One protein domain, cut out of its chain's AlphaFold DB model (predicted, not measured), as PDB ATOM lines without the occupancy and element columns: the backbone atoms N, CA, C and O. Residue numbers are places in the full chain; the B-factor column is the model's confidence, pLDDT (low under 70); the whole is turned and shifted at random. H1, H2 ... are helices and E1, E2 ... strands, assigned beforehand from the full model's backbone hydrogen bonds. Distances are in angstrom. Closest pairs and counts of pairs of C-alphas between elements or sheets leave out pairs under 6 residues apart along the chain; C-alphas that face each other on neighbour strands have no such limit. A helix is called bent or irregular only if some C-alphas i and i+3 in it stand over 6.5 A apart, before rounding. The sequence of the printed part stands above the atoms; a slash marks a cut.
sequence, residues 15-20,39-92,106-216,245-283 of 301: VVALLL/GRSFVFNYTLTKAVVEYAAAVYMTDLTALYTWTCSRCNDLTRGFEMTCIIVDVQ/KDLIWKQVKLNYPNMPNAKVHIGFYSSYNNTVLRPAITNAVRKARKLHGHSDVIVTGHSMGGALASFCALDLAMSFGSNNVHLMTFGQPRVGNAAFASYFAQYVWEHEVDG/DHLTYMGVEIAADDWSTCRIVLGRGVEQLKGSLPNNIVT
ATOM      1  N   VAL A  15     190.545  98.416 204.066       34.59
ATOM      2  CA  VAL A  15     190.485  99.653 204.864       34.59
ATOM      3  C   VAL A  15     191.630 100.556 204.447       34.59
ATOM      4  O   VAL A  15     192.798 100.226 204.628       34.59
ATOM      5  N   VAL A  16     191.321 101.724 203.899       32.53
ATOM      6  CA  VAL A  16     192.349 102.737 203.638       32.53
ATOM      7  C   VAL A  16     192.434 103.632 204.873       32.53
ATOM      8  O   VAL A  16     191.514 104.405 205.128       32.53
ATOM      9  N   ALA A  17     193.510 103.514 205.655       33.62
ATOM     10  CA  ALA A  17     193.723 104.295 206.874       33.62
ATOM     11  C   ALA A  17     194.746 105.419 206.616       33.62
ATOM     12  O   ALA A  17     195.953 105.195 206.558       33.62
ATOM     13  N   LEU A  18     194.286 106.663 206.464       32.66
ATOM     14  CA  LEU A  18     195.186 107.818 206.359       32.66
ATOM     15  C   LEU A  18     195.830 108.113 207.724       32.66
ATOM     16  O   LEU A  18     195.193 108.689 208.602       32.66
ATOM     17  N   LEU A  19     197.099 107.738 207.885       33.00
ATOM     18  CA  LEU A  19     197.921 108.059 209.051       33.00
ATOM     19  C   LEU A  19     198.972 109.095 208.637       33.00
ATOM     20  O   LEU A  19     199.912 108.778 207.917       33.00
ATOM     21  N   LEU A  20     198.782 110.345 209.071       27.84
ATOM     22  CA  LEU A  20     199.654 111.467 208.718       27.84
ATOM     23  C   LEU A  20     200.925 111.420 209.582       27.84
ATOM     24  O   LEU A  20     200.888 111.771 210.761       27.84
ATOM     25  N   GLY A  39     218.461 105.652 200.252       36.12
ATOM     26  CA  GLY A  39     218.331 105.290 201.679       36.12
ATOM     27  C   GLY A  39     217.027 105.719 202.367       36.12
ATOM     28  O   GLY A  39     216.985 106.718 203.080       36.12
ATOM     29  N   ARG A  40     215.951 104.976 202.116       49.53
ATOM     30  CA  ARG A  40     214.556 105.307 202.426       49.53
ATOM     31  C   ARG A  40     213.951 104.045 202.983       49.53
ATOM     32  O   ARG A  40     213.272 103.281 202.308       49.53
ATOM     33  N   SER A  41     214.292 103.849 204.237       48.59
ATOM     34  CA  SER A  41     213.841 102.747 205.043       48.59
ATOM     35  C   SER A  41     212.521 103.132 205.689       48.59
ATOM     36  O   SER A  41     212.479 104.051 206.508       48.59
ATOM     37  N   PHE A  42     211.428 102.460 205.330       53.81
ATOM     38  CA  PHE A  42     210.342 102.344 206.295       53.81
ATOM     39  C   PHE A  42     210.736 101.209 207.223       53.81
ATOM     40  O   PHE A  42     210.688 100.042 206.833       53.81
ATOM     41  N   VAL A  43     211.149 101.581 208.428       61.72
ATOM     42  CA  VAL A  43     211.548 100.634 209.460       61.72
ATOM     43  C   VAL A  43     210.296  99.974 210.024       61.72
ATOM     44  O   VAL A  43     209.368 100.663 210.458       61.72
ATOM     45  N   PHE A  44     210.263  98.641 210.038       71.44
ATOM     46  CA  PHE A  44     209.201  97.906 210.722       71.44
ATOM     47  C   PHE A  44     209.075  98.378 212.180       71.44
ATOM     48  O   PHE A  44     209.984  98.211 212.993       71.44
ATOM     49  N   ASN A  45     207.922  98.956 212.517       77.44
ATOM     50  CA  ASN A  45     207.625  99.465 213.847       77.44
ATOM     51  C   ASN A  45     206.454  98.681 214.431       77.44
ATOM     52  O   ASN A  45     205.316  98.840 213.993       77.44
ATOM     53  N   TYR A  46     206.730  97.869 215.454       81.62
ATOM     54  CA  TYR A  46     205.731  97.004 216.084       81.62
ATOM     55  C   TYR A  46     204.483  97.765 216.551       81.62
ATOM     56  O   TYR A  46     203.366  97.297 216.344       81.62
ATOM     57  N   THR A  47     204.650  98.940 217.162       82.81
ATOM     58  CA  THR A  47     203.532  99.745 217.676       82.81
ATOM     59  C   THR A  47     202.665 100.273 216.540       82.81
ATOM     60  O   THR A  47     201.440 100.176 216.614       82.81
ATOM     61  N   LEU A  48     203.286 100.778 215.468       83.56
ATOM     62  CA  LEU A  48     202.566 101.203 214.267       83.56
ATOM     63  C   LEU A  48     201.858 100.016 213.610       83.56
ATOM     64  O   LEU A  48     200.678 100.115 213.292       83.56
ATOM     65  N   THR A  49     202.538  98.878 213.465       84.31
ATOM     66  CA  THR A  49     201.938  97.664 212.909       84.31
ATOM     67  C   THR A  49     200.754  97.201 213.737       84.31
ATOM     68  O   THR A  49     199.703  96.923 213.172       84.31
ATOM     69  N   LYS A  50     200.871  97.173 215.066       86.25
ATOM     70  CA  LYS A  50     199.761  96.806 215.946       86.25
ATOM     71  C   LYS A  50     198.580  97.771 215.795       86.25
ATOM     72  O   LYS A  50     197.452  97.306 215.676       86.25
ATOM     73  N   ALA A  51     198.826  99.078 215.699       85.81
ATOM     74  CA  ALA A  51     197.769 100.052 215.420       85.81
ATOM     75  C   ALA A  51     197.094  99.793 214.057       85.81
ATOM     76  O   ALA A  51     195.872  99.793 213.959       85.81
ATOM     77  N   VAL A  52     197.872  99.508 213.007       86.44
ATOM     78  CA  VAL A  52     197.353  99.175 211.665       86.44
ATOM     79  C   VAL A  52     196.563  97.864 211.658       86.44
ATOM     80  O   VAL A  52     195.558  97.765 210.953       86.44
ATOM     81  N   VAL A  53     196.960  96.881 212.469       86.00
ATOM     82  CA  VAL A  53     196.172  95.667 212.700       86.00
ATOM     83  C   VAL A  53     194.838  96.005 213.370       86.00
ATOM     84  O   VAL A  53     193.805  95.517 212.918       86.00
ATOM     85  N   GLU A  54     194.828  96.842 214.411       86.25
ATOM     86  CA  GLU A  54     193.594  97.270 215.088       86.25
ATOM     87  C   GLU A  54     192.649  98.005 214.116       86.25
ATOM     88  O   GLU A  54     191.456  97.695 214.076       86.25
ATOM     89  N   TYR A  55     193.179  98.866 213.235       83.69
ATOM     90  CA  TYR A  55     192.409  99.483 212.143       83.69
ATOM     91  C   TYR A  55     191.805  98.443 211.185       83.69
ATOM     92  O   TYR A  55     190.619  98.512 210.855       83.69
ATOM     93  N   ALA A  56     192.598  97.460 210.750       83.38
ATOM     94  CA  ALA A  56     192.126  96.383 209.878       83.38
ATOM     95  C   ALA A  56     191.117  95.452 210.577       83.38
ATOM     96  O   ALA A  56     190.272  94.852 209.916       83.38
ATOM     97  N   ALA A  57     191.176  95.341 211.904       83.12
ATOM     98  CA  ALA A  57     190.238  94.571 212.711       83.12
ATOM     99  C   ALA A  57     188.911  95.310 212.944       83.12
ATOM    100  O   ALA A  57     187.866  94.665 213.023       83.12
ATOM    101  N   ALA A  58     188.919  96.643 213.027       80.56
ATOM    102  CA  ALA A  58     187.723  97.443 213.298       80.56
ATOM    103  C   ALA A  58     186.632  97.289 212.222       80.56
ATOM    104  O   ALA A  58     185.446  97.324 212.534       80.56
ATOM    105  N   VAL A  59     186.991  97.034 210.962       76.00
ATOM    106  CA  VAL A  59     186.000  96.835 209.881       76.00
ATOM    107  C   VAL A  59     185.243  95.511 209.939       76.00
ATOM    108  O   VAL A  59     184.305  95.300 209.173       76.00
ATOM    109  N   TYR A  60     185.622  94.632 210.865       74.62
ATOM    110  CA  TYR A  60     184.884  93.414 211.179       74.62
ATOM    111  C   TYR A  60     183.808  93.626 212.256       74.62
ATOM    112  O   TYR A  60     183.051  92.696 212.549       74.62
ATOM    113  N   MET A  61     183.712  94.836 212.819       73.62
ATOM    114  CA  MET A  61     182.637  95.217 213.732       73.62
ATOM    115  C   MET A  61     181.290  95.208 213.008       73.62
ATOM    116  O   MET A  61     181.146  95.718 211.897       73.62
ATOM    117  N   THR A  62     180.273  94.671 213.674       67.44
ATOM    118  CA  THR A  62     178.902  94.629 213.149       67.44
ATOM    119  C   THR A  62     178.132  95.926 213.393       67.44
ATOM    120  O   THR A  62     177.205  96.243 212.645       67.44
ATOM    121  N   ASP A  63     178.513  96.686 214.424       71.88
ATOM    122  CA  ASP A  63     177.932  97.988 214.740       71.88
ATOM    123  C   ASP A  63     178.585  99.093 213.900       71.88
ATOM    124  O   ASP A  63     179.602  99.692 214.256       71.88
ATOM    125  N   LEU A  64     177.955  99.367 212.762       67.38
ATOM    126  CA  LEU A  64     178.361 100.416 211.835       67.38
ATOM    127  C   LEU A  64     178.248 101.827 212.428       67.38
ATOM    128  O   LEU A  64     178.987 102.713 212.006       67.38
ATOM    129  N   THR A  65     177.350 102.046 213.396       70.81
ATOM    130  CA  THR A  65     177.223 103.351 214.064       70.81
ATOM    131  C   THR A  65     178.452 103.589 214.924       70.81
ATOM    132  O   THR A  65     179.083 104.636 214.812       70.81
ATOM    133  N   ALA A  66     178.846 102.583 215.707       74.94
ATOM    134  CA  ALA A  66     180.052 102.645 216.520       74.94
ATOM    135  C   ALA A  66     181.333 102.714 215.671       74.94
ATOM    136  O   ALA A  66     182.292 103.370 216.074       74.94
ATOM    137  N   LEU A  67     181.361 102.078 214.496       73.56
ATOM    138  CA  LEU A  67     182.468 102.223 213.545       73.56
ATOM    139  C   LEU A  67     182.526 103.644 212.958       73.56
ATOM    140  O   LEU A  67     183.604 104.223 212.855       73.56
ATOM    141  N   TYR A  68     181.375 104.233 212.625       69.25
ATOM    142  CA  TYR A  68     181.273 105.591 212.086       69.25
ATOM    143  C   TYR A  68     181.737 106.656 213.079       69.25
ATOM    144  O   TYR A  68     182.515 107.539 212.723       69.25
ATOM    145  N   THR A  69     181.290 106.569 214.333       73.50
ATOM    146  CA  THR A  69     181.700 107.500 215.394       73.50
ATOM    147  C   THR A  69     183.059 107.157 215.998       73.50
ATOM    148  O   THR A  69     183.501 107.852 216.909       73.50
ATOM    149  N   TRP A  70     183.713 106.096 215.515       79.00
ATOM    150  CA  TRP A  70     184.954 105.555 216.065       79.00
ATOM    151  C   TRP A  70     184.880 105.280 217.579       79.00
ATOM    152  O   TRP A  70     185.804 105.549 218.343       79.00
ATOM    153  N   THR A  71     183.742 104.747 218.026       81.94
ATOM    154  CA  THR A  71     183.456 104.368 219.422       81.94
ATOM    155  C   THR A  71     183.259 102.861 219.589       81.94
ATOM    156  O   THR A  71     182.692 102.414 220.585       81.94
ATOM    157  N   CYS A  72     183.665 102.065 218.598       78.44
ATOM    158  CA  CYS A  72     183.571 100.612 218.652       78.44
ATOM    159  C   CYS A  72     184.480 100.021 219.742       78.44
ATOM    160  O   CYS A  72     185.462 100.639 220.153       78.44
ATOM    161  N   SER A  73     184.191  98.799 220.200       81.00
ATOM    162  CA  SER A  73     185.006  98.113 221.221       81.00
ATOM    163  C   SER A  73     186.463  97.900 220.796       81.00
ATOM    164  O   SER A  73     187.322  97.749 221.657       81.00
ATOM    165  N   ARG A  74     186.724  97.907 219.482       80.00
ATOM    166  CA  ARG A  74     188.048  97.800 218.850       80.00
ATOM    167  C   ARG A  74     188.657  99.157 218.451       80.00
ATOM    168  O   ARG A  74     189.764  99.192 217.937       80.00
ATOM    169  N   CYS A  75     187.931 100.260 218.656       80.19
ATOM    170  CA  CYS A  75     188.294 101.630 218.268       80.19
ATOM    171  C   CYS A  75     188.906 102.398 219.457       80.19
ATOM    172  O   CYS A  75     188.652 103.586 219.673       80.19
ATOM    173  N   ASN A  76     189.639 101.686 220.307       80.69
ATOM    174  CA  ASN A  76     190.207 102.166 221.559       80.69
ATOM    175  C   ASN A  76     191.744 102.087 221.524       80.69
ATOM    176  O   ASN A  76     192.347 101.937 220.463       80.69
ATOM    177  N   ASP A  77     192.378 102.271 222.684       84.62
ATOM    178  CA  ASP A  77     193.822 102.122 222.882       84.62
ATOM    179  C   ASP A  77     194.683 102.854 221.833       84.62
ATOM    180  O   ASP A  77     194.746 104.087 221.863       84.62
ATOM    181  N   LEU A  78     195.343 102.124 220.920       81.81
ATOM    182  CA  LEU A  78     196.265 102.683 219.921       81.81
ATOM    183  C   LEU A  78     195.550 103.392 218.764       81.81
ATOM    184  O   LEU A  78     196.168 104.188 218.060       81.81
ATOM    185  N   THR A  79     194.257 103.129 218.575       81.44
ATOM    186  CA  THR A  79     193.420 103.782 217.556       81.44
ATOM    187  C   THR A  79     192.555 104.903 218.135       81.44
ATOM    188  O   THR A  79     191.730 105.494 217.433       81.44
ATOM    189  N   ARG A  80     192.734 105.240 219.420       77.56
ATOM    190  CA  ARG A  80     191.978 106.308 220.076       77.56
ATOM    191  C   ARG A  80     192.293 107.667 219.446       77.56
ATOM    192  O   ARG A  80     193.448 108.068 219.348       77.56
ATOM    193  N   GLY A  81     191.246 108.421 219.113       65.94
ATOM    194  CA  GLY A  81     191.377 109.759 218.524       65.94
ATOM    195  C   GLY A  81     191.567 109.756 217.007       65.94
ATOM    196  O   GLY A  81     191.786 110.820 216.432       65.94
ATOM    197  N   PHE A  82     191.459 108.592 216.362       70.88
ATOM    198  CA  PHE A  82     191.322 108.522 214.916       70.88
ATOM    199  C   PHE A  82     190.034 109.211 214.464       70.88
ATOM    200  O   PHE A  82     188.967 109.031 215.056       70.88
ATOM    201  N   GLU A  83     190.147 109.999 213.401       67.94
ATOM    202  CA  GLU A  83     189.022 110.698 212.800       67.94
ATOM    203  C   GLU A  83     188.660 110.025 211.477       67.94
ATOM    204  O   GLU A  83     189.393 110.104 210.488       67.94
ATOM    205  N   MET A  84     187.499 109.370 211.453       68.44
ATOM    206  CA  MET A  84     186.938 108.830 210.221       68.44
ATOM    207  C   MET A  84     186.567 109.969 209.279       68.44
ATOM    208  O   MET A  84     185.761 110.823 209.620       68.44
ATOM    209  N   THR A  85     187.124 109.966 208.070       66.62
ATOM    210  CA  THR A  85     186.821 110.987 207.050       66.62
ATOM    211  C   THR A  85     185.912 110.458 205.946       66.62
ATOM    212  O   THR A  85     185.053 111.188 205.450       66.62
ATOM    213  N   CYS A  86     186.064 109.188 205.572       66.88
ATOM    214  CA  CYS A  86     185.231 108.547 204.567       66.88
ATOM    215  C   CYS A  86     185.087 107.050 204.848       66.88
ATOM    216  O   CYS A  86     186.063 106.381 205.187       66.88
ATOM    217  N   ILE A  87     183.872 106.528 204.675       67.62
ATOM    218  CA  ILE A  87     183.593 105.090 204.669       67.62
ATOM    219  C   ILE A  87     183.125 104.721 203.269       67.62
ATOM    220  O   ILE A  87     182.138 105.268 202.771       67.62
ATOM    221  N   ILE A  88     183.844 103.792 202.643       64.19
ATOM    222  CA  ILE A  88     183.534 103.278 201.312       64.19
ATOM    223  C   ILE A  88     183.187 101.805 201.459       64.19
ATOM    224  O   ILE A  88     183.943 101.035 202.048       64.19
ATOM    225  N   VAL A  89     182.028 101.435 200.932       63.16
ATOM    226  CA  VAL A  89     181.421 100.128 201.152       63.16
ATOM    227  C   VAL A  89     181.107  99.483 199.822       63.16
ATOM    228  O   VAL A  89     180.264 100.014 199.112       63.16
ATOM    229  N   ASP A  90     181.708  98.335 199.516       59.69
ATOM    230  CA  ASP A  90     181.300  97.488 198.387       59.69
ATOM    231  C   ASP A  90     180.374  96.369 198.866       59.69
ATOM    232  O   ASP A  90     180.764  95.501 199.649       59.69
ATOM    233  N   VAL A  91     179.126  96.429 198.400       50.62
ATOM    234  CA  VAL A  91     178.040  95.535 198.813       50.62
ATOM    235  C   VAL A  91     177.974  94.287 197.930       50.62
ATOM    236  O   VAL A  91     177.554  93.229 198.400       50.62
ATOM    237  N   GLN A  92     178.401  94.379 196.669       43.34
ATOM    238  CA  GLN A  92     178.254  93.293 195.695       43.34
ATOM    239  C   GLN A  92     179.347  92.227 195.832       43.34
ATOM    240  O   GLN A  92     179.085  91.047 195.602       43.34
ATOM    241  N   LYS A 106     189.619  77.620 197.767       36.47
ATOM    242  CA  LYS A 106     189.480  77.021 196.436       36.47
ATOM    243  C   LYS A 106     188.820  77.984 195.456       36.47
ATOM    244  O   LYS A 106     189.334  78.099 194.358       36.47
ATOM    245  N   ASP A 107     187.806  78.747 195.848       41.06
ATOM    246  CA  ASP A 107     187.183  79.785 195.014       41.06
ATOM    247  C   ASP A 107     188.159  80.926 194.690       41.06
ATOM    248  O   ASP A 107     188.204  81.413 193.557       41.06
ATOM    249  N   LEU A 108     189.018  81.280 195.653       44.25
ATOM    250  CA  LEU A 108     190.133  82.216 195.483       44.25
ATOM    251  C   LEU A 108     191.221  81.682 194.536       44.25
ATOM    252  O   LEU A 108     191.890  82.451 193.857       44.25
ATOM    253  N   ILE A 109     191.416  80.361 194.506       46.06
ATOM    254  CA  ILE A 109     192.422  79.665 193.692       46.06
ATOM    255  C   ILE A 109     191.881  79.301 192.297       46.06
ATOM    256  O   ILE A 109     192.669  79.199 191.355       46.06
ATOM    257  N   TRP A 110     190.572  79.091 192.134       37.69
ATOM    258  CA  TRP A 110     189.977  78.450 190.951       37.69
ATOM    259  C   TRP A 110     189.723  79.415 189.785       37.69
ATOM    260  O   TRP A 110     189.729  78.993 188.630       37.69
ATOM    261  N   LYS A 111     189.624  80.732 190.024       40.94
ATOM    262  CA  LYS A 111     189.614  81.759 188.958       40.94
ATOM    263  C   LYS A 111     191.022  82.286 188.645       40.94
ATOM    264  O   LYS A 111     191.235  83.488 188.509       40.94
ATOM    265  N   GLN A 112     191.975  81.376 188.425       51.09
ATOM    266  CA  GLN A 112     193.354  81.639 187.976       51.09
ATOM    267  C   GLN A 112     193.475  82.231 186.550       51.09
ATOM    268  O   GLN A 112     194.489  82.064 185.868       51.09
ATOM    269  N   VAL A 113     192.463  82.959 186.076       55.00
ATOM    270  CA  VAL A 113     192.572  83.732 184.843       55.00
ATOM    271  C   VAL A 113     193.437  84.952 185.148       55.00
ATOM    272  O   VAL A 113     193.107  85.802 185.974       55.00
ATOM    273  N   LYS A 114     194.602  84.985 184.509       63.41
ATOM    274  CA  LYS A 114     195.584  86.055 184.642       63.41
ATOM    275  C   LYS A 114     195.266  87.156 183.636       63.41
ATOM    276  O   LYS A 114     195.370  86.921 182.434       63.41
ATOM    277  N   LEU A 115     194.908  88.339 184.124       73.56
ATOM    278  CA  LEU A 115     194.713  89.534 183.303       73.56
ATOM    279  C   LEU A 115     196.051  90.267 183.139       73.56
ATOM    280  O   LEU A 115     196.835  90.330 184.087       73.56
ATOM    281  N   ASN A 116     196.332  90.790 181.942       79.62
ATOM    282  CA  ASN A 116     197.511  91.631 181.721       79.62
ATOM    283  C   ASN A 116     197.297  92.978 182.413       79.62
ATOM    284  O   ASN A 116     196.318  93.663 182.115       79.62
ATOM    285  N   TYR A 117     198.197  93.352 183.318       77.75
ATOM    286  CA  TYR A 117     198.082  94.628 184.014       77.75
ATOM    287  C   TYR A 117     198.305  95.789 183.024       77.75
ATOM    288  O   TYR A 117     199.259  95.735 182.238       77.75
ATOM    289  N   PRO A 118     197.448  96.829 183.014       77.00
ATOM    290  CA  PRO A 118     197.572  97.927 182.060       77.00
ATOM    291  C   PRO A 118     198.942  98.604 182.138       77.00
ATOM    292  O   PRO A 118     199.448  98.875 183.224       77.00
ATOM    293  N   ASN A 119     199.532  98.906 180.979       79.06
ATOM    294  CA  ASN A 119     200.805  99.629 180.856       79.06
ATOM    295  C   ASN A 119     202.017  98.969 181.552       79.06
ATOM    296  O   ASN A 119     203.040  99.623 181.732       79.06
ATOM    297  N   MET A 120     201.940  97.678 181.900       82.38
ATOM    298  CA  MET A 120     203.052  96.911 182.475       82.38
ATOM    299  C   MET A 120     203.310  95.631 181.660       82.38
ATOM    300  O   MET A 120     202.617  94.624 181.834       82.38
ATOM    301  N   PRO A 121     204.303  95.633 180.748       84.56
ATOM    302  CA  PRO A 121     204.615  94.476 179.912       84.56
ATOM    303  C   PRO A 121     204.886  93.216 180.738       84.56
ATOM    304  O   PRO A 121     205.658  93.245 181.694       84.56
ATOM    305  N   ASN A 122     204.283  92.092 180.341       84.75
ATOM    306  CA  ASN A 122     204.404  90.775 180.986       84.75
ATOM    307  C   ASN A 122     203.839  90.672 182.416       84.75
ATOM    308  O   ASN A 122     203.822  89.568 182.973       84.75
ATOM    309  N   ALA A 123     203.348  91.765 183.003       87.12
ATOM    310  CA  ALA A 123     202.710  91.750 184.310       87.12
ATOM    311  C   ALA A 123     201.318  91.121 184.210       87.12
ATOM    312  O   ALA A 123     200.480  91.523 183.400       87.12
ATOM    313  N   LYS A 124     201.078  90.112 185.043       86.69
ATOM    314  CA  LYS A 124     199.829  89.357 185.094       86.69
ATOM    315  C   LYS A 124     199.287  89.351 186.509       86.69
ATOM    316  O   LYS A 124     200.031  89.020 187.430       86.69
ATOM    317  N   VAL A 125     197.998  89.634 186.656       87.00
ATOM    318  CA  VAL A 125     197.316  89.742 187.951       87.00
ATOM    319  C   VAL A 125     196.084  88.851 188.023       87.00
ATOM    320  O   VAL A 125     195.528  88.456 186.997       87.00
ATOM    321  N   HIS A 126     195.671  88.504 189.239       83.06
ATOM    322  CA  HIS A 126     194.478  87.703 189.477       83.06
ATOM    323  C   HIS A 126     193.213  88.497 189.116       83.06
ATOM    324  O   HIS A 126     192.938  89.532 189.726       83.06
ATOM    325  N   ILE A 127     192.415  87.996 188.163       78.88
ATOM    326  CA  ILE A 127     191.247  88.721 187.640       78.88
ATOM    327  C   ILE A 127     190.220  89.069 188.720       78.88
ATOM    328  O   ILE A 127     189.675  90.160 188.686       78.88
ATOM    329  N   GLY A 128     189.976  88.176 189.687       71.06
ATOM    330  CA  GLY A 128     188.985  88.400 190.747       71.06
ATOM    331  C   GLY A 128     189.306  89.656 191.555       71.06
ATOM    332  O   GLY A 128     188.570  90.631 191.494       71.06
ATOM    333  N   PHE A 129     190.462  89.666 192.222       78.50
ATOM    334  CA  PHE A 129     190.934  90.822 192.982       78.50
ATOM    335  C   PHE A 129     191.075  92.091 192.146       78.50
ATOM    336  O   PHE A 129     190.673  93.159 192.599       78.50
ATOM    337  N   TYR A 130     191.626  91.986 190.932       80.75
ATOM    338  CA  TYR A 130     191.797  93.158 190.083       80.75
ATOM    339  C   TYR A 130     190.447  93.753 189.674       80.75
ATOM    340  O   TYR A 130     190.268  94.957 189.798       80.75
ATOM    341  N   SER A 131     189.479  92.937 189.248       74.81
ATOM    342  CA  SER A 131     188.141  93.413 188.886       74.81
ATOM    343  C   SER A 131     187.389  93.980 190.088       74.81
ATOM    344  O   SER A 131     186.799  95.046 189.956       74.81
ATOM    345  N   SER A 132     187.458  93.335 191.257       74.19
ATOM    346  CA  SER A 132     186.823  93.844 192.482       74.19
ATOM    347  C   SER A 132     187.377  95.206 192.907       74.19
ATOM    348  O   SER A 132     186.633  96.015 193.448       74.19
ATOM    349  N   TYR A 133     188.652  95.499 192.635       78.06
ATOM    350  CA  TYR A 133     189.223  96.824 192.881       78.06
ATOM    351  C   TYR A 133     188.946  97.821 191.741       78.06
ATOM    352  O   TYR A 133     188.470  98.927 191.977       78.06
ATOM    353  N   ASN A 134     189.289  97.449 190.506       80.12
ATOM    354  CA  ASN A 134     189.391  98.362 189.369       80.12
ATOM    355  C   ASN A 134     188.064  98.612 188.650       80.12
ATOM    356  O   ASN A 134     187.865  99.700 188.117       80.12
ATOM    357  N   ASN A 135     187.194  97.603 188.583       70.44
ATOM    358  CA  ASN A 135     185.952  97.665 187.810       70.44
ATOM    359  C   ASN A 135     184.744  98.022 188.684       70.44
ATOM    360  O   ASN A 135     183.612  97.888 188.239       70.44
ATOM    361  N   THR A 136     184.981  98.451 189.920       68.44
ATOM    362  CA  THR A 136     183.949  98.892 190.858       68.44
ATOM    363  C   THR A 136     184.157 100.366 191.175       68.44
ATOM    364  O   THR A 136     185.221 100.942 190.917       68.44
ATOM    365  N   VAL A 137     183.166 100.998 191.806       68.25
ATOM    366  CA  VAL A 137     183.318 102.390 192.251       68.25
ATOM    367  C   VAL A 137     184.283 102.543 193.438       68.25
ATOM    368  O   VAL A 137     184.564 103.673 193.836       68.25
ATOM    369  N   LEU A 138     184.863 101.448 193.961       71.69
ATOM    370  CA  LEU A 138     185.904 101.498 194.992       71.69
ATOM    371  C   LEU A 138     187.094 102.346 194.545       71.69
ATOM    372  O   LEU A 138     187.470 103.285 195.246       71.69
ATOM    373  N   ARG A 139     187.667 102.057 193.371       79.25
ATOM    374  CA  ARG A 139     188.832 102.783 192.850       79.25
ATOM    375  C   ARG A 139     188.595 104.300 192.761       79.25
ATOM    376  O   ARG A 139     189.355 105.044 193.386       79.25
ATOM    377  N   PRO A 140     187.566 104.811 192.054       78.44
ATOM    378  CA  PRO A 140     187.330 106.250 191.989       78.44
ATOM    379  C   PRO A 140     186.939 106.854 193.347       78.44
ATOM    380  O   PRO A 140     187.387 107.960 193.652       78.44
ATOM    381  N   ALA A 141     186.164 106.151 194.185       74.25
ATOM    382  CA  ALA A 141     185.782 106.646 195.509       74.25
ATOM    383  C   ALA A 141     187.003 106.833 196.421       74.25
ATOM    384  O   ALA A 141     187.165 107.903 197.010       74.25
ATOM    385  N   ILE A 142     187.901 105.844 196.477       79.38
ATOM    386  CA  ILE A 142     189.128 105.904 197.280       79.38
ATOM    387  C   ILE A 142     190.026 107.035 196.783       79.38
ATOM    388  O   ILE A 142     190.448 107.888 197.565       79.38
ATOM    389  N   THR A 143     190.287 107.094 195.477       82.25
ATOM    390  CA  THR A 143     191.171 108.115 194.902       82.25
ATOM    391  C   THR A 143     190.608 109.526 195.118       82.25
ATOM    392  O   THR A 143     191.364 110.463 195.397       82.25
ATOM    393  N   ASN A 144     189.283 109.700 195.067       80.56
ATOM    394  CA  ASN A 144     188.625 110.964 195.393       80.56
ATOM    395  C   ASN A 144     188.725 111.309 196.887       80.56
ATOM    396  O   ASN A 144     189.048 112.455 197.212       80.56
ATOM    397  N   ALA A 145     188.503 110.340 197.778       78.75
ATOM    398  CA  ALA A 145     188.606 110.522 199.224       78.75
ATOM    399  C   ALA A 145     190.028 110.930 199.637       78.75
ATOM    400  O   ALA A 145     190.202 111.940 200.319       78.75
ATOM    401  N   VAL A 146     191.055 110.237 199.133       79.19
ATOM    402  CA  VAL A 146     192.466 110.579 199.387       79.19
ATOM    403  C   VAL A 146     192.791 111.975 198.855       79.19
ATOM    404  O   VAL A 146     193.433 112.771 199.543       79.19
ATOM    405  N   ARG A 147     192.310 112.328 197.656       83.12
ATOM    406  CA  ARG A 147     192.514 113.671 197.093       83.12
ATOM    407  C   ARG A 147     191.865 114.757 197.951       83.12
ATOM    408  O   ARG A 147     192.465 115.813 198.142       83.12
ATOM    409  N   LYS A 148     190.650 114.518 198.458       79.19
ATOM    410  CA  LYS A 148     189.942 115.438 199.363       79.19
ATOM    411  C   LYS A 148     190.697 115.578 200.686       79.19
ATOM    412  O   LYS A 148     190.963 116.702 201.101       79.19
ATOM    413  N   ALA A 149     191.124 114.466 201.281       75.88
ATOM    414  CA  ALA A 149     191.897 114.458 202.518       75.88
ATOM    415  C   ALA A 149     193.214 115.240 202.375       75.88
ATOM    416  O   ALA A 149     193.491 116.116 203.189       75.88
ATOM    417  N   ARG A 150     193.974 115.030 201.290       78.19
ATOM    418  CA  ARG A 150     195.217 115.781 201.026       78.19
ATOM    419  C   ARG A 150     194.990 117.283 200.833       78.19
ATOM    420  O   ARG A 150     195.846 118.083 201.201       78.19
ATOM    421  N   LYS A 151     193.845 117.692 200.272       80.94
ATOM    422  CA  LYS A 151     193.477 119.116 200.162       80.94
ATOM    423  C   LYS A 151     193.135 119.739 201.517       80.94
ATOM    424  O   LYS A 151     193.448 120.904 201.725       80.94
ATOM    425  N   LEU A 152     192.487 118.985 202.405       73.62
ATOM    426  CA  LEU A 152     192.031 119.468 203.712       73.62
ATOM    427  C   LEU A 152     193.135 119.457 204.776       73.62
ATOM    428  O   LEU A 152     193.200 120.369 205.594       73.62
ATOM    429  N   HIS A 153     193.994 118.440 204.757       71.38
ATOM    430  CA  HIS A 153     194.977 118.177 205.811       71.38
ATOM    431  C   HIS A 153     196.432 118.328 205.347       71.38
ATOM    432  O   HIS A 153     197.353 118.134 206.134       71.38
ATOM    433  N   GLY A 154     196.661 118.700 204.086       71.38
ATOM    434  CA  GLY A 154     197.996 118.836 203.513       71.38
ATOM    435  C   GLY A 154     198.570 117.522 202.978       71.38
ATOM    436  O   GLY A 154     197.939 116.463 202.992       71.38
ATOM    437  N   HIS A 155     199.787 117.605 202.443       69.56
ATOM    438  CA  HIS A 155     200.446 116.492 201.767       69.56
ATOM    439  C   HIS A 155     201.060 115.532 202.794       69.56
ATOM    440  O   HIS A 155     202.207 115.702 203.192       69.56
ATOM    441  N   SER A 156     200.271 114.557 203.234       70.62
ATOM    442  CA  SER A 156     200.660 113.594 204.264       70.62
ATOM    443  C   SER A 156     200.784 112.177 203.717       70.62
ATOM    444  O   SER A 156     200.225 111.864 202.656       70.62
ATOM    445  N   ASP A 157     201.461 111.330 204.486       75.69
ATOM    446  CA  ASP A 157     201.584 109.905 204.210       75.69
ATOM    447  C   ASP A 157     200.222 109.200 204.241       75.69
ATOM    448  O   ASP A 157     199.296 109.563 204.974       75.69
ATOM    449  N   VAL A 158     200.085 108.197 203.380       80.81
ATOM    450  CA  VAL A 158     198.891 107.368 203.238       80.81
ATOM    451  C   VAL A 158     199.285 105.932 203.528       80.81
ATOM    452  O   VAL A 158     200.124 105.378 202.824       80.81
ATOM    453  N   ILE A 159     198.657 105.317 204.529       84.44
ATOM    454  CA  ILE A 159     198.839 103.895 204.816       84.44
ATOM    455  C   ILE A 159     197.627 103.136 204.272       84.44
ATOM    456  O   ILE A 159     196.474 103.398 204.603       84.44
ATOM    457  N   VAL A 160     197.875 102.187 203.386       87.88
ATOM    458  CA  VAL A 160     196.849 101.301 202.852       87.88
ATOM    459  C   VAL A 160     196.962  99.980 203.592       87.88
ATOM    460  O   VAL A 160     198.056  99.422 203.689       87.88
ATOM    461  N   THR A 161     195.849  99.481 204.126       87.50
ATOM    462  CA  THR A 161     195.833  98.219 204.863       87.50
ATOM    463  C   THR A 161     194.689  97.311 204.444       87.50
ATOM    464  O   THR A 161     193.696  97.720 203.839       87.50
ATOM    465  N   GLY A 162     194.849  96.024 204.708       84.12
ATOM    466  CA  GLY A 162     193.842  95.036 204.377       84.12
ATOM    467  C   GLY A 162     194.211  93.654 204.876       84.12
ATOM    468  O   GLY A 162     195.382  93.277 204.920       84.12
ATOM    469  N   HIS A 163     193.182  92.889 205.222       81.69
ATOM    470  CA  HIS A 163     193.311  91.517 205.684       81.69
ATOM    471  C   HIS A 163     192.724  90.538 204.661       81.69
ATOM    472  O   HIS A 163     191.679  90.809 204.061       81.69
ATOM    473  N   SER A 164     193.370  89.383 204.462       80.44
ATOM    474  CA  SER A 164     192.898  88.333 203.551       80.44
ATOM    475  C   SER A 164     192.713  88.884 202.123       80.44
ATOM    476  O   SER A 164     193.596  89.566 201.600       80.44
ATOM    477  N   MET A 165     191.559  88.665 201.481       75.69
ATOM    478  CA  MET A 165     191.211  89.307 200.202       75.69
ATOM    479  C   MET A 165     191.309  90.843 200.253       75.69
ATOM    480  O   MET A 165     191.708  91.456 199.265       75.69
ATOM    481  N   GLY A 166     191.018  91.473 201.393       76.81
ATOM    482  CA  GLY A 166     191.214  92.911 201.579       76.81
ATOM    483  C   GLY A 166     192.670  93.341 201.396       76.81
ATOM    484  O   GLY A 166     192.918  94.419 200.869       76.81
ATOM    485  N   GLY A 167     193.638  92.480 201.732       81.00
ATOM    486  CA  GLY A 167     195.063  92.711 201.470       81.00
ATOM    487  C   GLY A 167     195.404  92.714 199.974       81.00
ATOM    488  O   GLY A 167     196.216  93.516 199.510       81.00
ATOM    489  N   ALA A 168     194.726  91.880 199.180       82.12
ATOM    490  CA  ALA A 168     194.876  91.899 197.727       82.12
ATOM    491  C   ALA A 168     194.341  93.199 197.104       82.12
ATOM    492  O   ALA A 168     194.998  93.795 196.253       82.12
ATOM    493  N   LEU A 169     193.175  93.666 197.561       84.50
ATOM    494  CA  LEU A 169     192.599  94.948 197.138       84.50
ATOM    495  C   LEU A 169     193.477  96.128 197.582       84.50
ATOM    496  O   LEU A 169     193.734  97.035 196.793       84.50
ATOM    497  N   ALA A 170     193.989  96.080 198.816       86.44
ATOM    498  CA  ALA A 170     194.921  97.061 199.362       86.44
ATOM    499  C   ALA A 170     196.194  97.175 198.513       86.44
ATOM    500  O   ALA A 170     196.668  98.283 198.283       86.44
ATOM    501  N   SER A 171     196.706  96.065 197.969       89.44
ATOM    502  CA  SER A 171     197.851  96.097 197.051       89.44
ATOM    503  C   SER A 171     197.567  96.900 195.786       89.44
ATOM    504  O   SER A 171     198.327  97.804 195.446       89.44
ATOM    505  N   PHE A 172     196.455  96.623 195.101       88.81
ATOM    506  CA  PHE A 172     196.087  97.401 193.915       88.81
ATOM    507  C   PHE A 172     195.817  98.868 194.251       88.81
ATOM    508  O   PHE A 172     196.244  99.750 193.510       88.81
ATOM    509  N   CYS A 173     195.192  99.127 195.400       88.88
ATOM    510  CA  CYS A 173     194.968 100.473 195.901       88.88
ATOM    511  C   CYS A 173     196.268 101.237 196.156       88.88
ATOM    512  O   CYS A 173     196.398 102.376 195.715       88.88
ATOM    513  N   ALA A 174     197.232 100.637 196.851       89.44
ATOM    514  CA  ALA A 174     198.516 101.272 197.121       89.44
ATOM    515  C   ALA A 174     199.263 101.583 195.823       89.44
ATOM    516  O   ALA A 174     199.780 102.687 195.675       89.44
ATOM    517  N   LEU A 175     199.248 100.659 194.859       89.19
ATOM    518  CA  LEU A 175     199.863 100.881 193.555       89.19
ATOM    519  C   LEU A 175     199.196 102.039 192.795       89.19
ATOM    520  O   LEU A 175     199.897 102.923 192.304       89.19
ATOM    521  N   ASP A 176     197.862 102.087 192.736       89.00
ATOM    522  CA  ASP A 176     197.133 103.167 192.049       89.00
ATOM    523  C   ASP A 176     197.380 104.534 192.707       89.00
ATOM    524  O   ASP A 176     197.612 105.533 192.020       89.00
ATOM    525  N   LEU A 177     197.403 104.585 194.045       86.81
ATOM    526  CA  LEU A 177     197.703 105.801 194.800       86.81
ATOM    527  C   LEU A 177     199.160 106.240 194.620       86.81
ATOM    528  O   LEU A 177     199.409 107.432 194.437       86.81
ATOM    529  N   ALA A 178     200.115 105.308 194.630       87.88
ATOM    530  CA  ALA A 178     201.531 105.596 194.414       87.88
ATOM    531  C   ALA A 178     201.783 106.138 193.000       87.88
ATOM    532  O   ALA A 178     202.513 107.117 192.831       87.88
ATOM    533  N   MET A 179     201.132 105.560 191.985       86.44
ATOM    534  CA  MET A 179     201.208 106.042 190.602       86.44
ATOM    535  C   MET A 179     200.517 107.400 190.417       86.44
ATOM    536  O   MET A 179     201.008 108.237 189.662       86.44
ATOM    537  N   SER A 180     199.401 107.642 191.111       84.81
ATOM    538  CA  SER A 180     198.611 108.875 190.976       84.81
ATOM    539  C   SER A 180     199.175 110.057 191.765       84.81
ATOM    540  O   SER A 180     199.055 111.205 191.337       84.81
ATOM    541  N   PHE A 181     199.752 109.799 192.939       80.12
ATOM    542  CA  PHE A 181     200.099 110.834 193.913       80.12
ATOM    543  C   PHE A 181     201.563 110.819 194.374       80.12
ATOM    544  O   PHE A 181     201.934 111.635 195.224       80.12
ATOM    545  N   GLY A 182     202.386 109.930 193.815       79.31
ATOM    546  CA  GLY A 182     203.795 109.759 194.157       79.31
ATOM    547  C   GLY A 182     204.025 108.648 195.186       79.31
ATOM    548  O   GLY A 182     203.343 108.573 196.207       79.31
ATOM    549  N   SER A 183     205.031 107.814 194.923       70.56
ATOM    550  CA  SER A 183     205.370 106.621 195.712       70.56
ATOM    551  C   SER A 183     205.916 106.907 197.110       70.56
ATOM    552  O   SER A 183     205.808 106.063 197.988       70.56
ATOM    553  N   ASN A 184     206.489 108.090 197.347       69.12
ATOM    554  CA  ASN A 184     207.165 108.383 198.618       69.12
ATOM    555  C   ASN A 184     206.209 108.521 199.813       69.12
ATOM    556  O   ASN A 184     206.677 108.472 200.942       69.12
ATOM    557  N   ASN A 185     204.907 108.692 199.562       74.06
ATOM    558  CA  ASN A 185     203.913 109.031 200.586       74.06
ATOM    559  C   ASN A 185     202.803 107.969 200.659       74.06
ATOM    560  O   ASN A 185     201.679 108.271 201.065       74.06
ATOM    561  N   VAL A 186     203.061 106.765 200.140       81.62
ATOM    562  CA  VAL A 186     202.112 105.649 200.143       81.62
ATOM    563  C   VAL A 186     202.814 104.417 200.692       81.62
ATOM    564  O   VAL A 186     203.763 103.914 200.095       81.62
ATOM    565  N   HIS A 187     202.316 103.918 201.815       83.50
ATOM    566  CA  HIS A 187     202.794 102.707 202.466       83.50
ATOM    567  C   HIS A 187     201.706 101.647 202.413       83.50
ATOM    568  O   HIS A 187     200.529 101.948 202.606       83.50
ATOM    569  N   LEU A 188     202.094 100.403 202.169       86.19
ATOM    570  CA  LEU A 188     201.189  99.266 202.195       86.19
ATOM    571  C   LEU A 188     201.554  98.367 203.367       86.19
ATOM    572  O   LEU A 188     202.702  97.960 203.495       86.19
ATOM    573  N   MET A 189     200.565  98.016 204.181       87.19
ATOM    574  CA  MET A 189     200.726  97.035 205.245       87.19
ATOM    575  C   MET A 189     199.529  96.095 205.239       87.19
ATOM    576  O   MET A 189     198.415  96.510 205.530       87.19
ATOM    577  N   THR A 190     199.741  94.833 204.880       87.12
ATOM    578  CA  THR A 190     198.663  93.846 204.739       87.12
ATOM    579  C   THR A 190     198.857  92.658 205.669       87.12
ATOM    580  O   THR A 190     199.963  92.365 206.120       87.12
ATOM    581  N   PHE A 191     197.759  91.960 205.953       83.00
ATOM    582  CA  PHE A 191     197.728  90.816 206.861       83.00
ATOM    583  C   PHE A 191     197.128  89.606 206.139       83.00
ATOM    584  O   PHE A 191     195.996  89.662 205.655       83.00
ATOM    585  N   GLY A 192     197.890  88.519 206.002       80.25
ATOM    586  CA  GLY A 192     197.421  87.307 205.316       80.25
ATOM    587  C   GLY A 192     197.077  87.525 203.835       80.25
ATOM    588  O   GLY A 192     196.121  86.945 203.319       80.25
ATOM    589  N   GLN A 193     197.802  88.408 203.147       81.88
ATOM    590  CA  GLN A 193     197.537  88.721 201.746       81.88
ATOM    591  C   GLN A 193     197.778  87.496 200.834       81.88
ATOM    592  O   GLN A 193     198.863  86.914 200.860       81.88
ATOM    593  N   PRO A 194     196.820  87.129 199.961       79.31
ATOM    594  CA  PRO A 194     197.040  86.110 198.940       79.31
ATOM    595  C   PRO A 194     197.903  86.648 197.787       79.31
ATOM    596  O   PRO A 194     197.983  87.853 197.542       79.31
ATOM    597  N   ARG A 195     198.513  85.746 197.008       80.81
ATOM    598  CA  ARG A 195     199.308  86.126 195.828       80.81
ATOM    599  C   ARG A 195     198.430  86.844 194.791       80.81
ATOM    600  O   ARG A 195     197.479  86.265 194.271       80.81
ATOM    601  N   VAL A 196     198.791  88.082 194.445       84.94
ATOM    602  CA  VAL A 196     198.003  88.947 193.542       84.94
ATOM    603  C   VAL A 196     198.457  88.923 192.082       84.94
ATOM    604  O   VAL A 196     197.648  89.177 191.190       84.94
ATOM    605  N   GLY A 197     199.725  88.599 191.815       85.88
ATOM    606  CA  GLY A 197     200.304  88.659 190.473       85.88
ATOM    607  C   GLY A 197     201.513  87.750 190.266       85.88
ATOM    608  O   GLY A 197     201.892  86.975 191.143       85.88
ATOM    609  N   ASN A 198     202.079  87.791 189.059       84.94
ATOM    610  CA  ASN A 198     203.303  87.070 188.705       84.94
ATOM    611  C   ASN A 198     204.571  87.852 189.095       84.94
ATOM    612  O   ASN A 198     204.500  89.008 189.491       84.94
ATOM    613  N   ALA A 199     205.741  87.231 188.915       84.69
ATOM    614  CA  ALA A 199     207.033  87.854 189.211       84.69
ATOM    615  C   ALA A 199     207.235  89.200 188.493       84.69
ATOM    616  O   ALA A 199     207.701  90.144 189.109       84.69
ATOM    617  N   ALA A 200     206.806  89.324 187.228       85.62
ATOM    618  CA  ALA A 200     206.874  90.600 186.513       85.62
ATOM    619  C   ALA A 200     206.047  91.693 187.209       85.62
ATOM    620  O   ALA A 200     206.547  92.794 187.403       85.62
ATOM    621  N   PHE A 201     204.812  91.387 187.632       87.00
ATOM    622  CA  PHE A 201     204.008  92.319 188.425       87.00
ATOM    623  C   PHE A 201     204.700  92.677 189.745       87.00
ATOM    624  O   PHE A 201     204.772  93.855 190.060       87.00
ATOM    625  N   ALA A 202     205.253  91.701 190.472       85.00
ATOM    626  CA  ALA A 202     205.978  91.955 191.720       85.00
ATOM    627  C   ALA A 202     207.182  92.895 191.512       85.00
ATOM    628  O   ALA A 202     207.361  93.842 192.270       85.00
ATOM    629  N   SER A 203     207.947  92.707 190.433       83.50
ATOM    630  CA  SER A 203     209.071  93.586 190.092       83.50
ATOM    631  C   SER A 203     208.644  95.016 189.758       83.50
ATOM    632  O   SER A 203     209.371  95.948 190.087       83.50
ATOM    633  N   TYR A 204     207.494  95.217 189.108       84.12
ATOM    634  CA  TYR A 204     206.951  96.568 188.921       84.12
ATOM    635  C   TYR A 204     206.404  97.130 190.227       84.12
ATOM    636  O   TYR A 204     206.633  98.292 190.532       84.12
ATOM    637  N   PHE A 205     205.706  96.309 191.008       86.31
ATOM    638  CA  PHE A 205     205.107  96.699 192.274       86.31
ATOM    639  C   PHE A 205     206.147  97.289 193.230       86.31
ATOM    640  O   PHE A 205     205.958  98.409 193.701       86.31
ATOM    641  N   ALA A 206     207.282  96.606 193.402       82.25
ATOM    642  CA  ALA A 206     208.388  97.043 194.254       82.25
ATOM    643  C   ALA A 206     209.006  98.397 193.842       82.25
ATOM    644  O   ALA A 206     209.620  99.066 194.665       82.25
ATOM    645  N   GLN A 207     208.833  98.841 192.587       80.19
ATOM    646  CA  GLN A 207     209.306 100.162 192.135       80.19
ATOM    647  C   GLN A 207     208.413 101.314 192.620       80.19
ATOM    648  O   GLN A 207     208.860 102.461 192.675       80.19
ATOM    649  N   TYR A 208     207.140 101.032 192.915       80.19
ATOM    650  CA  TYR A 208     206.141 102.042 193.278       80.19
ATOM    651  C   TYR A 208     205.715 101.960 194.741       80.19
ATOM    652  O   TYR A 208     205.446 102.991 195.348       80.19
ATOM    653  N   VAL A 209     205.619 100.752 195.287       75.56
ATOM    654  CA  VAL A 209     205.205 100.484 196.661       75.56
ATOM    655  C   VAL A 209     206.360  99.745 197.320       75.56
ATOM    656  O   VAL A 209     206.637  98.592 196.998       75.56
ATOM    657  N   TRP A 210     207.083 100.463 198.174       65.31
ATOM    658  CA  TRP A 210     208.353 100.023 198.745       65.31
ATOM    659  C   TRP A 210     208.173  98.929 199.803       65.31
ATOM    660  O   TRP A 210     207.210  98.959 200.573       65.31
ATOM    661  N   GLU A 211     209.134  98.007 199.872       57.91
ATOM    662  CA  GLU A 211     209.244  97.011 200.943       57.91
ATOM    663  C   GLU A 211     210.088  97.548 202.114       57.91
ATOM    664  O   GLU A 211     210.954  98.407 201.943       57.91
ATOM    665  N   HIS A 212     209.775  97.085 203.323       56.50
ATOM    666  CA  HIS A 212     210.323  97.588 204.584       56.50
ATOM    667  C   HIS A 212     211.754  97.098 204.850       56.50
ATOM    668  O   HIS A 212     212.058  95.934 204.594       56.50
ATOM    669  N   GLU A 213     212.594  97.936 205.467       52.88
ATOM    670  CA  GLU A 213     213.772  97.430 206.187       52.88
ATOM    671  C   GLU A 213     213.397  97.204 207.658       52.88
ATOM    672  O   GLU A 213     212.404  97.735 208.164       52.88
ATOM    673  N   VAL A 214     214.167  96.385 208.368       54.78
ATOM    674  CA  VAL A 214     213.863  96.030 209.758       54.78
ATOM    675  C   VAL A 214     215.070  96.305 210.635       54.78
ATOM    676  O   VAL A 214     216.168  95.828 210.354       54.78
ATOM    677  N   ASP A 215     214.850  97.035 211.727       51.34
ATOM    678  CA  ASP A 215     215.838  97.156 212.792       51.34
ATOM    679  C   ASP A 215     215.999  95.778 213.445       51.34
ATOM    680  O   ASP A 215     215.023  95.187 213.910       51.34
ATOM    681  N   GLY A 216     217.226  95.248 213.459       49.06
ATOM    682  CA  GLY A 216     217.584  93.858 213.792       49.06
ATOM    683  C   GLY A 216     217.285  93.365 215.218       49.06
ATOM    684  O   GLY A 216     217.928  92.428 215.683       49.06
ATOM    685  N   ASP A 245     195.659  81.016 212.702       66.38
ATOM    686  CA  ASP A 245     196.858  81.837 212.473       66.38
ATOM    687  C   ASP A 245     196.566  82.941 211.453       66.38
ATOM    688  O   ASP A 245     197.065  84.055 211.566       66.38
ATOM    689  N   HIS A 246     195.669  82.661 210.503       72.81
ATOM    690  CA  HIS A 246     195.169  83.657 209.557       72.81
ATOM    691  C   HIS A 246     194.301  84.734 210.219       72.81
ATOM    692  O   HIS A 246     194.060  85.755 209.596       72.81
ATOM    693  N   LEU A 247     193.823  84.528 211.452       73.94
ATOM    694  CA  LEU A 247     192.910  85.447 212.143       73.94
ATOM    695  C   LEU A 247     193.564  86.228 213.283       73.94
ATOM    696  O   LEU A 247     192.894  87.075 213.862       73.94
ATOM    697  N   THR A 248     194.829  85.977 213.631       79.69
ATOM    698  CA  THR A 248     195.475  86.636 214.778       79.69
ATOM    699  C   THR A 248     196.825  87.222 214.388       79.69
ATOM    700  O   THR A 248     197.746  86.490 214.044       79.69
ATOM    701  N   TYR A 249     196.974  88.542 214.515       81.31
ATOM    702  CA  TYR A 249     198.216  89.259 214.209       81.31
ATOM    703  C   TYR A 249     198.566  90.189 215.369       81.31
ATOM    704  O   TYR A 249     197.720  90.940 215.838       81.31
ATOM    705  N   MET A 250     199.806  90.148 215.867       83.56
ATOM    706  CA  MET A 250     200.267  90.997 216.987       83.56
ATOM    707  C   MET A 250     199.379  90.929 218.251       83.56
ATOM    708  O   MET A 250     199.255  91.902 218.998       83.56
ATOM    709  N   GLY A 251     198.745  89.773 218.487       83.00
ATOM    710  CA  GLY A 251     197.809  89.555 219.596       83.00
ATOM    711  C   GLY A 251     196.413  90.157 219.392       83.00
ATOM    712  O   GLY A 251     195.619  90.148 220.328       83.00
ATOM    713  N   VAL A 252     196.109  90.669 218.198       82.88
ATOM    714  CA  VAL A 252     194.799  91.212 217.819       82.88
ATOM    715  C   VAL A 252     194.094  90.218 216.898       82.88
ATOM    716  O   VAL A 252     194.659  89.772 215.897       82.88
ATOM    717  N   GLU A 253     192.852  89.871 217.232       81.94
ATOM    718  CA  GLU A 253     192.003  89.007 216.406       81.94
ATOM    719  C   GLU A 253     191.338  89.833 215.291       81.94
ATOM    720  O   GLU A 253     190.614  90.783 215.571       81.94
ATOM    721  N   ILE A 254     191.538  89.469 214.025       79.31
ATOM    722  CA  ILE A 254     190.926  90.088 212.839       79.31
ATOM    723  C   ILE A 254     189.794  89.180 212.328       79.31
ATOM    724  O   ILE A 254     189.894  88.525 211.289       79.31
ATOM    725  N   ALA A 255     188.708  89.104 213.095       70.88
ATOM    726  CA  ALA A 255     187.538  88.288 212.780       70.88
ATOM    727  C   ALA A 255     186.236  89.017 213.136       70.88
ATOM    728  O   ALA A 255     186.222  89.854 214.036       70.88
ATOM    729  N   ALA A 256     185.148  88.668 212.442       64.56
ATOM    730  CA  ALA A 256     183.814  89.208 212.702       64.56
ATOM    731  C   ALA A 256     183.269  88.775 214.070       64.56
ATOM    732  O   ALA A 256     183.394  87.607 214.448       64.56
ATOM    733  N   ASP A 257     182.616  89.710 214.766       59.94
ATOM    734  CA  ASP A 257     182.002  89.470 216.082       59.94
ATOM    735  C   ASP A 257     180.736  88.590 215.994       59.94
ATOM    736  O   ASP A 257     180.393  87.892 216.947       59.94
ATOM    737  N   ASP A 258     180.059  88.582 214.838       54.31
ATOM    738  CA  ASP A 258     178.905  87.726 214.535       54.31
ATOM    739  C   ASP A 258     179.082  87.052 213.163       54.31
ATOM    740  O   ASP A 258     179.439  87.684 212.169       54.31
ATOM    741  N   TRP A 259     178.833  85.743 213.125       45.00
ATOM    742  CA  TRP A 259     178.987  84.846 211.977       45.00
ATOM    743  C   TRP A 259     177.669  84.600 211.235       45.00
ATOM    744  O   TRP A 259     177.680  84.088 210.118       45.00
ATOM    745  N   SER A 260     176.532  84.946 211.848       41.56
ATOM    746  CA  SER A 260     175.194  84.658 211.319       41.56
ATOM    747  C   SER A 260     174.840  85.474 210.075       41.56
ATOM    748  O   SER A 260     173.864  85.184 209.386       41.56
ATOM    749  N   THR A 261     175.644  86.484 209.751       39.62
ATOM    750  CA  THR A 261     175.476  87.303 208.560       39.62
ATOM    751  C   THR A 261     176.847  87.770 208.088       39.62
ATOM    752  O   THR A 261     177.637  88.284 208.873       39.62
ATOM    753  N   CYS A 262     177.135  87.630 206.793       40.84
ATOM    754  CA  CYS A 262     178.165  88.431 206.141       40.84
ATOM    755  C   CYS A 262     177.674  89.890 206.186       40.84
ATOM    756  O   CYS A 262     176.993  90.367 205.287       40.84
ATOM    757  N   ARG A 263     177.882  90.528 207.341       43.41
ATOM    758  CA  ARG A 263     177.405  91.860 207.723       43.41
ATOM    759  C   ARG A 263     178.527  92.889 207.649       43.41
ATOM    760  O   ARG A 263     178.391  93.958 208.236       43.41
ATOM    761  N   ILE A 264     179.616  92.571 206.944       44.59
ATOM    762  CA  ILE A 264     180.619  93.560 206.556       44.59
ATOM    763  C   ILE A 264     179.901  94.515 205.611       44.59
ATOM    764  O   ILE A 264     179.750  94.271 204.424       44.59
ATOM    765  N   VAL A 265     179.332  95.534 206.237       45.72
ATOM    766  CA  VAL A 265     178.680  96.682 205.651       45.72
ATOM    767  C   VAL A 265     177.762  96.331 204.462       45.72
ATOM    768  O   VAL A 265     177.993  96.704 203.321       45.72
ATOM    769  N   LEU A 266     176.674  95.597 204.720       39.59
ATOM    770  CA  LEU A 266     175.621  95.408 203.712       39.59
ATOM    771  C   LEU A 266     174.970  96.760 203.381       39.59
ATOM    772  O   LEU A 266     174.624  97.512 204.296       39.59
ATOM    773  N   GLY A 267     174.714  97.025 202.097       39.69
ATOM    774  CA  GLY A 267     174.124  98.274 201.596       39.69
ATOM    775  C   GLY A 267     172.881  98.725 202.360       39.69
ATOM    776  O   GLY A 267     172.790  99.890 202.721       39.69
ATOM    777  N   ARG A 268     172.003  97.793 202.765       42.34
ATOM    778  CA  ARG A 268     170.808  98.100 203.579       42.34
ATOM    779  C   ARG A 268     171.118  98.722 204.944       42.34
ATOM    780  O   ARG A 268     170.358  99.568 205.406       42.34
ATOM    781  N   GLY A 269     172.207  98.315 205.600       49.88
ATOM    782  CA  GLY A 269     172.648  98.923 206.860       49.88
ATOM    783  C   GLY A 269     173.162 100.346 206.642       49.88
ATOM    784  O   GLY A 269     172.877 101.239 207.434       49.88
ATOM    785  N   VAL A 270     173.841 100.579 205.516       49.53
ATOM    786  CA  VAL A 270     174.354 101.898 205.121       49.53
ATOM    787  C   VAL A 270     173.254 102.836 204.635       49.53
ATOM    788  O   VAL A 270     173.304 104.030 204.908       49.53
ATOM    789  N   GLU A 271     172.232 102.322 203.957       53.19
ATOM    790  CA  GLU A 271     171.038 103.076 203.564       53.19
ATOM    791  C   GLU A 271     170.215 103.493 204.788       53.19
ATOM    792  O   GLU A 271     169.805 104.649 204.889       53.19
ATOM    793  N   GLN A 272     170.043 102.597 205.769       53.81
ATOM    794  CA  GLN A 272     169.432 102.931 207.062       53.81
ATOM    795  C   GLN A 272     170.255 103.972 207.839       53.81
ATOM    796  O   GLN A 272     169.677 104.870 208.456       53.81
ATOM    797  N   LEU A 273     171.590 103.919 207.767       53.12
ATOM    798  CA  LEU A 273     172.478 104.962 208.299       53.12
ATOM    799  C   LEU A 273     172.295 106.295 207.564       53.12
ATOM    800  O   LEU A 273     172.034 107.310 208.204       53.12
ATOM    801  N   LYS A 274     172.332 106.311 206.225       53.91
ATOM    802  CA  LYS A 274     172.077 107.523 205.423       53.91
ATOM    803  C   LYS A 274     170.710 108.147 205.718       53.91
ATOM    804  O   LYS A 274     170.602 109.366 205.685       53.91
ATOM    805  N   GLY A 275     169.689 107.343 206.019       51.72
ATOM    806  CA  GLY A 275     168.356 107.825 206.398       51.72
ATOM    807  C   GLY A 275     168.227 108.312 207.849       51.72
ATOM    808  O   GLY A 275     167.350 109.122 208.137       51.72
ATOM    809  N   SER A 276     169.088 107.858 208.766       49.06
ATOM    810  CA  SER A 276     169.044 108.208 210.200       49.06
ATOM    811  C   SER A 276     169.994 109.346 210.598       49.06
ATOM    812  O   SER A 276     169.729 110.056 211.570       49.06
ATOM    813  N   LEU A 277     171.052 109.578 209.817       48.69
ATOM    814  CA  LEU A 277     172.021 110.666 210.001       48.69
ATOM    815  C   LEU A 277     171.457 112.097 209.812       48.69
ATOM    816  O   LEU A 277     171.865 112.967 210.582       48.69
ATOM    817  N   PRO A 278     170.514 112.388 208.886       47.66
ATOM    818  CA  PRO A 278     170.007 113.749 208.682       47.66
ATOM    819  C   PRO A 278     169.207 114.289 209.870       47.66
ATOM    820  O   PRO A 278     169.119 115.499 210.050       47.66
ATOM    821  N   ASN A 279     168.613 113.401 210.674       38.22
ATOM    822  CA  ASN A 279     167.610 113.796 211.662       38.22
ATOM    823  C   ASN A 279     168.135 113.882 213.099       38.22
ATOM    824  O   ASN A 279     167.487 114.533 213.912       38.22
ATOM    825  N   ASN A 280     169.277 113.262 213.434       36.53
ATOM    826  CA  ASN A 280     169.633 113.036 214.844       36.53
ATOM    827  C   ASN A 280     171.064 113.402 215.261       36.53
ATOM    828  O   ASN A 280     171.403 113.195 216.426       36.53
ATOM    829  N   ILE A 281     171.914 113.942 214.383       35.12
ATOM    830  CA  ILE A 281     173.307 114.220 214.756       35.12
ATOM    831  C   ILE A 281     173.718 115.644 214.373       35.12
ATOM    832  O   ILE A 281     174.108 115.935 213.247       35.12
ATOM    833  N   VAL A 282     173.696 116.533 215.369       36.62
ATOM    834  CA  VAL A 282     174.547 117.730 215.386       36.62
ATOM    835  C   VAL A 282     175.943 117.261 215.806       36.62
ATOM    836  O   VAL A 282     176.259 117.228 216.993       36.62
ATOM    837  N   THR A 283     176.773 116.823 214.858       32.47
ATOM    838  CA  THR A 283     178.187 116.517 215.124       32.47
ATOM    839  C   THR A 283     179.053 117.741 214.891       32.47
ATOM    840  O   THR A 283     178.835 118.538 213.983       32.47
TER     841      THR A 283
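Overview. This is residues 15 to 20, 39 to 92, 106 to 216 and 245 to 283 of the 301 residues of an uncharacterized protein of Zea mays (UniProt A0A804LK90). A small sheet of three strands, E1, E5 and E6, sits in the middle of three layers, with H1 over one face and H5 and H6 on the other. H4 and H7 pack on H6, the small hairpin of E3 and E4 meets both, and H8, with few contacts to H2 and E2, lies out at one end of the longest axis. The 210 printed residues include eight named helices and six named strands, in the order E1 H1 H2 E2 H3 E3 E4 H4 H5 E5 H6 E6 H7 H8. The sheet, ordered E1, E5, E6, is mixed, as is the class, helices and strands. The whole is compact, with a radius of gyration of the C-alphas of 17.4 A and spans of 53 by 39 by 37 A.

Arrangement. E1, residues 15 to 17, is an edge strand, antiparallel to E5, residues 158 to 163, with N 17 and O 159 within hydrogen-bond range at 3.1 A. E6, residues 186 to 191, is parallel to E5, with N 160 and O 187 at 2.8 A. H1, residues 46 to 58, is on this sheet at a height of 8.8 A, its closest C-alphas to E5 being Ala 56 and Gly 162, 5.9 A. H2, residues 64 to 68, only just touches residues 269 to 273 of H8, residues 267 to 280, with 3 pairs of C-alphas within 8 A, the closest Thr 65 and Leu 273, 7.6 A. E2, residues 86 to 90, pairs with no named strand; its closest C-alpha to H5, residues 138 to 153, is Cys 86, 6.6 A from that of Ala 145. H3, residues 106 to 110, is close but not clearly touching H4, residues 127 to 134, at C-alphas Leu 108 and Gly 128, 7.9 A. E3, residues 114 to 116, and E4, residues 124 to 126, form an antiparallel hairpin, with N 115 and O 125 at 2.9 A. H6, residues 165 to 181, is on the opposite face from H1 at a height of 7.7 A, along E5 at 3 degrees on the local plane. E5, H6 and E6 make a strand-helix-strand unit, two parallel strands joined through a helix, with a right-handed crossover. H4 touches H6 at C-alphas Tyr 133 and Leu 169, 5.7 A, at a steep tilt of 47 degrees. H7, residues 199 to 208, touches residues 175 to 179 of H6, closest at C-alphas Tyr 208 and Ala 178, 5.9 A. Every O i to N i+4 pair is within hydrogen-bond range in H1 to H6, but 4 of 6 in H7 and 7 of 10 in H8.

Along the chain. E1 begins at C-alpha 15, (190.485, 99.653, 204.864). H1 measures 18.2 A, H5 21.9 A, E5 17.0 A, H6 24.1 A and E6 16.9 A. H8, 20.3 A, ends at C-alpha 280, (169.633, 113.036, 214.844), and is only just irregular: C-alphas 275 and 278 are 6.6 A apart.

Size, cuts and confidence. The farthest C-alphas, those of Gly 216 and Asn 279, are 53.8 A apart. Residues 21 to 38, 93 to 105 and 217 to 244 are not printed, with C-alpha gaps of 20.9, 19.8 and 24.0 A. Of the links printed whole, H2 to E2 is long, with 17 residues. The mean pLDDT of the printed part is 70.2; 74 residues are under 70, among them 15 to 20, 83 to 92, 106 to 114 and 256 to 283.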